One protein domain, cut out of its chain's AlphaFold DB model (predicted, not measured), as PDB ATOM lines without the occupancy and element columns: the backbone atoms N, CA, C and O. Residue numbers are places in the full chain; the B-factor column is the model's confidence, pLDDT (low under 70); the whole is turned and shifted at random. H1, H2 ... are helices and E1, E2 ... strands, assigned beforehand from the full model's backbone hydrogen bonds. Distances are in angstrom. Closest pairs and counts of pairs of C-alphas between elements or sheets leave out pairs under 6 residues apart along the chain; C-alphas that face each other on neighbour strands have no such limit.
ATOM      1  N   ILE A  91     178.769 202.252 150.744       94.56
ATOM      2  CA  ILE A  91     178.789 200.987 150.009       94.56
ATOM      3  C   ILE A  91     180.214 200.453 149.858       94.56
ATOM      4  O   ILE A  91     181.194 201.204 149.916       94.56
ATOM      5  N   ALA A  92     180.301 199.158 149.575       94.56
ATOM      6  CA  ALA A  92     181.452 198.559 148.926       94.56
ATOM      7  C   ALA A  92     181.102 198.233 147.472       94.56
ATOM      8  O   ALA A  92     179.979 197.831 147.162       94.56
ATOM      9  N   ILE A  93     182.077 198.377 146.582       94.12
ATOM     10  CA  ILE A  93     181.952 198.001 145.175       94.12
ATOM     11  C   ILE A  93     183.010 196.974 144.800       94.12
ATOM     12  O   ILE A  93     184.153 197.032 145.261       94.12
ATOM     13  N   GLN A  94     182.632 196.054 143.924       95.06
ATOM     14  CA  GLN A  94     183.541 195.143 143.255       95.06
ATOM     15  C   GLN A  94     183.828 195.677 141.853       95.06
ATOM     16  O   GLN A  94     182.907 195.952 141.084       95.06
ATOM     17  N   LEU A  95     185.109 195.809 141.521       94.88
ATOM     18  CA  LEU A  95     185.559 196.213 140.194       94.88
ATOM     19  C   LEU A  95     185.785 194.997 139.290       94.88
ATOM     20  O   LEU A  95     186.049 193.891 139.767       94.88
ATOM     21  N   SER A  96     185.765 195.213 137.978       93.62
ATOM     22  CA  SER A  96     185.959 194.179 136.953       93.62
ATOM     23  C   SER A  96     187.294 193.429 137.080       93.62
ATOM     24  O   SER A  96     187.398 192.254 136.725       93.62
ATOM     25  N   CYS A  97     188.312 194.075 137.658       91.94
ATOM     26  CA  CYS A  97     189.619 193.483 137.949       91.94
ATOM     27  C   CYS A  97     189.651 192.605 139.217       91.94
ATOM     28  O   CYS A  97     190.710 192.095 139.582       91.94
ATOM     29  N   GLY A  98     188.519 192.446 139.909       89.19
ATOM     30  CA  GLY A  98     188.380 191.674 141.147       89.19
ATOM     31  C   GLY A  98     188.732 192.444 142.420       89.19
ATOM     32  O   GLY A  98     188.529 191.925 143.517       89.19
ATOM     33  N   SER A  99     189.232 193.677 142.300       92.00
ATOM     34  CA  SER A  99     189.459 194.551 143.455       92.00
ATOM     35  C   SER A  99     188.135 194.928 144.114       92.00
ATOM     36  O   SER A  99     187.150 195.194 143.427       92.00
ATOM     37  N   VAL A 100     188.133 195.001 145.444       93.44
ATOM     38  CA  VAL A 100     186.997 195.499 146.226       93.44
ATOM     39  C   VAL A 100     187.393 196.817 146.868       93.44
ATOM     40  O   VAL A 100     188.359 196.875 147.630       93.44
ATOM     41  N   LEU A 101     186.646 197.876 146.560       94.00
ATOM     42  CA  LEU A 101     186.786 199.164 147.225       94.00
ATOM     43  C   LEU A 101     185.684 199.281 148.273       94.00
ATOM     44  O   LEU A 101     184.504 199.181 147.948       94.00
ATOM     45  N   ARG A 102     186.083 199.467 149.531       93.12
ATOM     46  CA  ARG A 102     185.177 199.604 150.679       93.12
ATOM     47  C   ARG A 102     185.085 201.047 151.133       93.12
ATOM     48  O   ARG A 102     185.982 201.847 150.838       93.12
ATOM     49  N   HIS A 103     184.047 201.337 151.910       93.75
ATOM     50  CA  HIS A 103     183.824 202.653 152.502       93.75
ATOM     51  C   HIS A 103     183.663 203.765 151.463       93.75
ATOM     52  O   HIS A 103     184.152 204.879 151.657       93.75
ATOM     53  N   LEU A 104     183.005 203.470 150.343       94.75
ATOM     54  CA  LEU A 104     182.609 204.514 149.413       94.75
ATOM     55  C   LEU A 104     181.451 205.290 150.022       94.75
ATOM     56  O   LEU A 104     180.417 204.709 150.334       94.75
ATOM     57  N   GLU A 105     181.625 206.596 150.172       94.88
ATOM     58  CA  GLU A 105     180.638 207.483 150.783       94.88
ATOM     59  C   GLU A 105     179.805 208.168 149.705       94.88
ATOM     60  O   GLU A 105     180.334 208.589 148.668       94.88
ATOM     61  N   ARG A 106     178.502 208.303 149.953       92.94
ATOM     62  CA  ARG A 106     177.599 209.001 149.042       92.94
ATOM     63  C   ARG A 106     178.012 210.467 148.903       92.94
ATOM     64  O   ARG A 106     178.199 211.179 149.887       92.94
ATOM     65  N   ASN A 107     178.142 210.931 147.666       91.75
ATOM     66  CA  ASN A 107     178.558 212.288 147.332       91.75
ATOM     67  C   ASN A 107     177.798 212.780 146.092       91.75
ATOM     68  O   ASN A 107     178.166 212.464 144.960       91.75
ATOM     69  N   GLY A 108     176.736 213.560 146.313       87.88
ATOM     70  CA  GLY A 108     175.841 214.005 145.242       87.88
ATOM     71  C   GLY A 108     175.117 212.824 144.593       87.88
ATOM     72  O   GLY A 108     174.509 212.016 145.294       87.88
ATOM     73  N   ASP A 109     175.221 212.724 143.268       86.81
ATOM     74  CA  ASP A 109     174.623 211.653 142.456       86.81
ATOM     75  C   ASP A 109     175.557 210.441 142.272       86.81
ATOM     76  O   ASP A 109     175.343 209.605 141.394       86.81
ATOM     77  N   GLY A 110     176.622 210.360 143.072       91.75
ATOM     78  CA  GLY A 110     177.618 209.304 142.989       91.75
ATOM     79  C   GLY A 110     178.203 208.926 144.343       91.75
ATOM     80  O   GLY A 110     177.712 209.310 145.407       91.75
ATOM     81  N   TYR A 111     179.294 208.178 144.284       94.56
ATOM     82  CA  TYR A 111     180.037 207.688 145.429       94.56
ATOM     83  C   TYR A 111     181.499 208.103 145.334       94.56
ATOM     84  O   TYR A 111     182.098 208.073 144.261       94.56
ATOM     85  N   ARG A 112     182.100 208.488 146.457       95.19
ATOM     86  CA  ARG A 112     183.508 208.875 146.533       95.19
ATOM     87  C   ARG A 112     184.267 207.917 147.431       95.19
ATOM     88  O   ARG A 112     183.857 207.651 148.555       95.19
ATOM     89  N   TRP A 113     185.427 207.474 146.964       94.56
ATOM     90  CA  TRP A 113     186.360 206.724 147.784       94.56
ATOM     91  C   TRP A 113     187.286 207.688 148.548       94.56
ATOM     92  O   TRP A 113     188.052 208.429 147.918       94.56
ATOM     93  N   PRO A 114     187.237 207.729 149.892       88.00
ATOM     94  CA  PRO A 114     187.897 208.779 150.671       88.00
ATOM     95  C   PRO A 114     189.430 208.709 150.620       88.00
ATOM     96  O   PRO A 114     190.090 209.737 150.749       88.00
ATOM     97  N   PHE A 115     190.007 207.525 150.385       83.56
ATOM     98  CA  PHE A 115     191.458 207.309 150.434       83.56
ATOM     99  C   PHE A 115     192.215 207.847 149.214       83.56
ATOM    100  O   PHE A 115     193.347 208.308 149.359       83.56
ATOM    101  N   SER A 116     191.614 207.804 148.021       86.19
ATOM    102  CA  SER A 116     192.229 208.313 146.781       86.19
ATOM    103  C   SER A 116     191.456 209.474 146.150       86.19
ATOM    104  O   SER A 116     191.924 210.082 145.190       86.19
ATOM    105  N   GLY A 117     190.265 209.791 146.667       83.06
ATOM    106  CA  GLY A 117     189.378 210.817 146.126       83.06
ATOM    107  C   GLY A 117     188.654 210.421 144.839       83.06
ATOM    108  O   GLY A 117     187.923 211.255 144.307       83.06
ATOM    109  N   GLN A 118     188.836 209.187 144.360       91.38
ATOM    110  CA  GLN A 118     188.177 208.651 143.172       91.38
ATOM    111  C   GLN A 118     186.654 208.677 143.336       91.38
ATOM    112  O   GLN A 118     186.139 208.453 144.432       91.38
ATOM    113  N   GLN A 119     185.945 208.990 142.255       93.44
ATOM    114  CA  GLN A 119     184.489 209.080 142.236       93.44
ATOM    115  C   GLN A 119     183.920 208.068 141.252       93.44
ATOM    116  O   GLN A 119     184.531 207.811 140.217       93.44
ATOM    117  N   PHE A 120     182.762 207.532 141.609       92.69
ATOM    118  CA  PHE A 120     182.014 206.545 140.855       92.69
ATOM    119  C   PHE A 120     180.589 207.060 140.695       92.69
ATOM    120  O   PHE A 120     179.911 207.339 141.686       92.69
ATOM    121  N   ASP A 121     180.146 207.214 139.458       92.06
ATOM    122  CA  ASP A 121     178.798 207.656 139.116       92.06
ATOM    123  C   ASP A 121     178.093 206.599 138.255       92.06
ATOM    124  O   ASP A 121     178.658 205.546 137.966       92.06
ATOM    125  N   ARG A 122     176.846 206.851 137.845       90.38
ATOM    126  CA  ARG A 122     176.038 205.891 137.070       90.38
ATOM    127  C   ARG A 122     176.730 205.339 135.820       90.38
ATOM    128  O   ARG A 122     176.398 204.237 135.406       90.38
ATOM    129  N   LYS A 123     177.676 206.058 135.204       90.88
ATOM    130  CA  LYS A 123     178.378 205.579 133.999       90.88
ATOM    131  C   LYS A 123     179.369 204.450 134.299       90.88
ATOM    132  O   LYS A 123     179.731 203.706 133.395       90.88
ATOM    133  N   ASP A 124     179.834 204.360 135.545       90.50
ATOM    134  CA  ASP A 124     180.813 203.362 135.974       90.50
ATOM    135  C   ASP A 124     180.123 202.025 136.310       90.50
ATOM    136  O   ASP A 124     180.769 200.974 136.336       90.50
ATOM    137  N   TRP A 125     178.803 202.062 136.520       91.00
ATOM    138  CA  TRP A 125     177.942 200.939 136.884       91.00
ATOM    139  C   TRP A 125     177.673 200.033 135.687       91.00
ATOM    140  O   TRP A 125     177.231 200.483 134.633       91.00
ATOM    141  N   GLY A 126     178.038 198.756 135.820       85.94
ATOM    142  CA  GLY A 126     178.004 197.789 134.724       85.94
ATOM    143  C   GLY A 126     179.149 197.947 133.716       85.94
ATOM    144  O   GLY A 126     179.316 197.079 132.860       85.94
ATOM    145  N   ALA A 127     179.957 199.009 133.822       89.75
ATOM    146  CA  ALA A 127     181.165 199.208 133.026       89.75
ATOM    147  C   ALA A 127     182.405 198.658 133.745       89.75
ATOM    148  O   ALA A 127     182.985 197.669 133.299       89.75
ATOM    149  N   ASP A 128     182.800 199.282 134.860       92.75
ATOM    150  CA  ASP A 128     183.911 198.802 135.693       92.75
ATOM    151  C   ASP A 128     183.428 198.283 137.049       92.75
ATOM    152  O   ASP A 128     183.980 197.318 137.573       92.75
ATOM    153  N   VAL A 129     182.357 198.857 137.598       94.19
ATOM    154  CA  VAL A 129     181.669 198.315 138.772       94.19
ATOM    155  C   VAL A 129     180.858 197.102 138.319       94.19
ATOM    156  O   VAL A 129     179.900 197.245 137.561       94.19
ATOM    157  N   VAL A 130     181.244 195.911 138.782       94.44
ATOM    158  CA  VAL A 130     180.594 194.625 138.451       94.44
ATOM    159  C   VAL A 130     179.676 194.111 139.559       94.44
ATOM    160  O   VAL A 130     178.913 193.173 139.339       94.44
ATOM    161  N   GLY A 131     179.717 194.738 140.730       93.88
ATOM    162  CA  GLY A 131     178.820 194.445 141.834       93.88
ATOM    163  C   GLY A 131     178.951 195.472 142.944       93.88
ATOM    164  O   GLY A 131     179.955 196.183 143.035       93.88
ATOM    165  N   TRP A 132     177.941 195.547 143.799       94.31
ATOM    166  CA  TRP A 132     177.953 196.422 144.967       94.31
ATOM    167  C   TRP A 132     177.261 195.768 146.157       94.31
ATOM    168  O   TRP A 132     176.504 194.813 146.006       94.31
ATOM    169  N   ILE A 133     177.542 196.266 147.352       93.44
ATOM    170  CA  ILE A 133     176.838 195.873 148.567       93.44
ATOM    171  C   ILE A 133     176.789 197.047 149.534       93.44
ATOM    172  O   ILE A 133     177.702 197.873 149.578       93.44
ATOM    173  N   ASP A 134     175.720 197.118 150.317       93.19
ATOM    174  CA  ASP A 134     175.681 197.997 151.474       93.19
ATOM    175  C   ASP A 134     176.766 197.577 152.474       93.19
ATOM    176  O   ASP A 134     176.880 196.406 152.846       93.19
ATOM    177  N   GLU A 135     177.572 198.531 152.940       89.81
ATOM    178  CA  GLU A 135     178.649 198.237 153.890       89.81
ATOM    179  C   GLU A 135     178.097 197.642 155.205       89.81
ATOM    180  O   GLU A 135     178.781 196.867 155.876       89.81
ATOM    181  N   ARG A 136     176.832 197.929 155.552       88.25
ATOM    182  CA  ARG A 136     176.132 197.350 156.712       88.25
ATOM    183  C   ARG A 136     175.891 195.850 156.546       88.25
ATOM    184  O   ARG A 136     176.110 195.093 157.493       88.25
ATOM    185  N   ASP A 137     175.487 195.422 155.353       85.62
ATOM    186  CA  ASP A 137     175.239 194.012 155.037       85.62
ATOM    187  C   ASP A 137     176.558 193.229 154.995       85.62
ATOM    188  O   ASP A 137     176.655 192.118 155.523       85.62
ATOM    189  N   MET A 138     177.608 193.841 154.439       83.06
ATOM    190  CA  MET A 138     178.954 193.268 154.414       83.06
ATOM    191  C   MET A 138     179.527 193.105 155.830       83.06
ATOM    192  O   MET A 138     179.996 192.023 156.191       83.06
ATOM    193  N   ALA A 139     179.420 194.136 156.674       81.50
ATOM    194  CA  ALA A 139     179.887 194.086 158.058       81.50
ATOM    195  C   ALA A 139     179.127 193.049 158.905       81.50
ATOM    196  O   ALA A 139     179.713 192.439 159.804       81.50
ATOM    197  N   ALA A 140     177.840 192.818 158.622       78.88
ATOM    198  CA  ALA A 140     177.050 191.786 159.290       78.88
ATOM    199  C   ALA A 140     177.529 190.362 158.952       78.88
ATOM    200  O   ALA A 140     177.454 189.473 159.804       78.88
ATOM    201  N   LYS A 141     178.045 190.140 157.736       72.19
ATOM    202  CA  LYS A 141     178.616 188.851 157.308       72.19
ATOM    203  C   LYS A 141     179.986 188.590 157.934       72.19
ATOM    204  O   LYS A 141     180.250 187.469 158.350       72.19
ATOM    205  N   GLU A 142     180.826 189.615 158.073       70.06
ATOM    206  CA  GLU A 142     182.171 189.488 158.664       70.06
ATOM    207  C   GLU A 142     182.158 189.196 160.174       70.06
ATOM    208  O   GLU A 142     183.120 188.654 160.713       70.06
ATOM    209  N   GLN A 143     181.068 189.532 160.870       62.06
ATOM    210  CA  GLN A 143     180.901 189.275 162.306       62.06
ATOM    211  C   GLN A 143     180.338 187.877 162.617       62.06
ATOM    212  O   GLN A 143     180.223 187.517 163.791       62.06
ATOM    213  N   GLN A 144     179.982 187.084 161.600       55.56
ATOM    214  CA  GLN A 144     179.528 185.705 161.792       55.56
ATOM    215  C   GLN A 144     180.724 184.737 161.791       55.56
ATOM    216  O   GLN A 144     181.469 184.710 160.812       55.56
TER     217      GLN A 144
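This is residues 91 to 144 of the 145 residues of an uncharacterized protein of Pseudomonas sp. DY-1 (UniProt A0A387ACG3). A small four-stranded sheet curls like part of a barrel, and the long link of residues 113 to 128 crosses its open side from edge strand E3 to edge strand E4. Helix H1 follows E4 at one end of the sheet, and the tail of residues 139 to 144 sticks out and makes much of the length. The printed part has 54 residues, in the order E1, E2, E3, E4, H1; the antiparallel sheet runs E3, E2, E1, E4, and the class is mixed, helices and strands. It is compact, with a radius of gyration of the C-alphas of 11.1 A, yet elongated, spanning 34 by 22 by 18 A.

Start at E1, residues 91 to 95, an inner strand. Beside it, E4, residues 129 to 134, is antiparallel at 159 degrees, with N 94 and O 131 2.8 A apart. On its other side find E2, residues 100 to 107, antiparallel at 130 degrees, N 93 to O 101 being 2.9 A; they form a hairpin. E2 bends by 63 degrees at residue 103, and its residues 105 to 107 pair with E3, residues 110 to 112, in a second hairpin, N 112 to O 105 being 2.8 A. E1, E2 and E3 are a meander, each strand the antiparallel neighbour of the one before; with E4 beside E1 they make a Greek key. Residues 119 to 120 pair antiparallel with residues 111 to 112 of E3. H1, residues 135 to 142, is on the sheet at a height of 10.4 A, over E1 and slantwise at 41 degrees on the local plane; the C-alphas of Ile 91 and Glu 135, the closest of E1 and H1, are 4.8 A apart. In H1 every O i to N i+4 pair is within hydrogen-bond range.

Find C-alpha 91 at (178.789, 200.987, 150.009), where E1 begins its 12.8 A. E2 covers 18.8 A, E3 6.9 A and E4 14.0 A. H1 runs 10.6 A to C-alpha 142 at (182.171, 189.488, 158.664).

The two farthest C-alphas, of Lys 123 and Gln 144, are 34.2 A apart. The printed part has no cut, and E3 to E4 is the long link. Confidence is under 70 at residues 143 to 144.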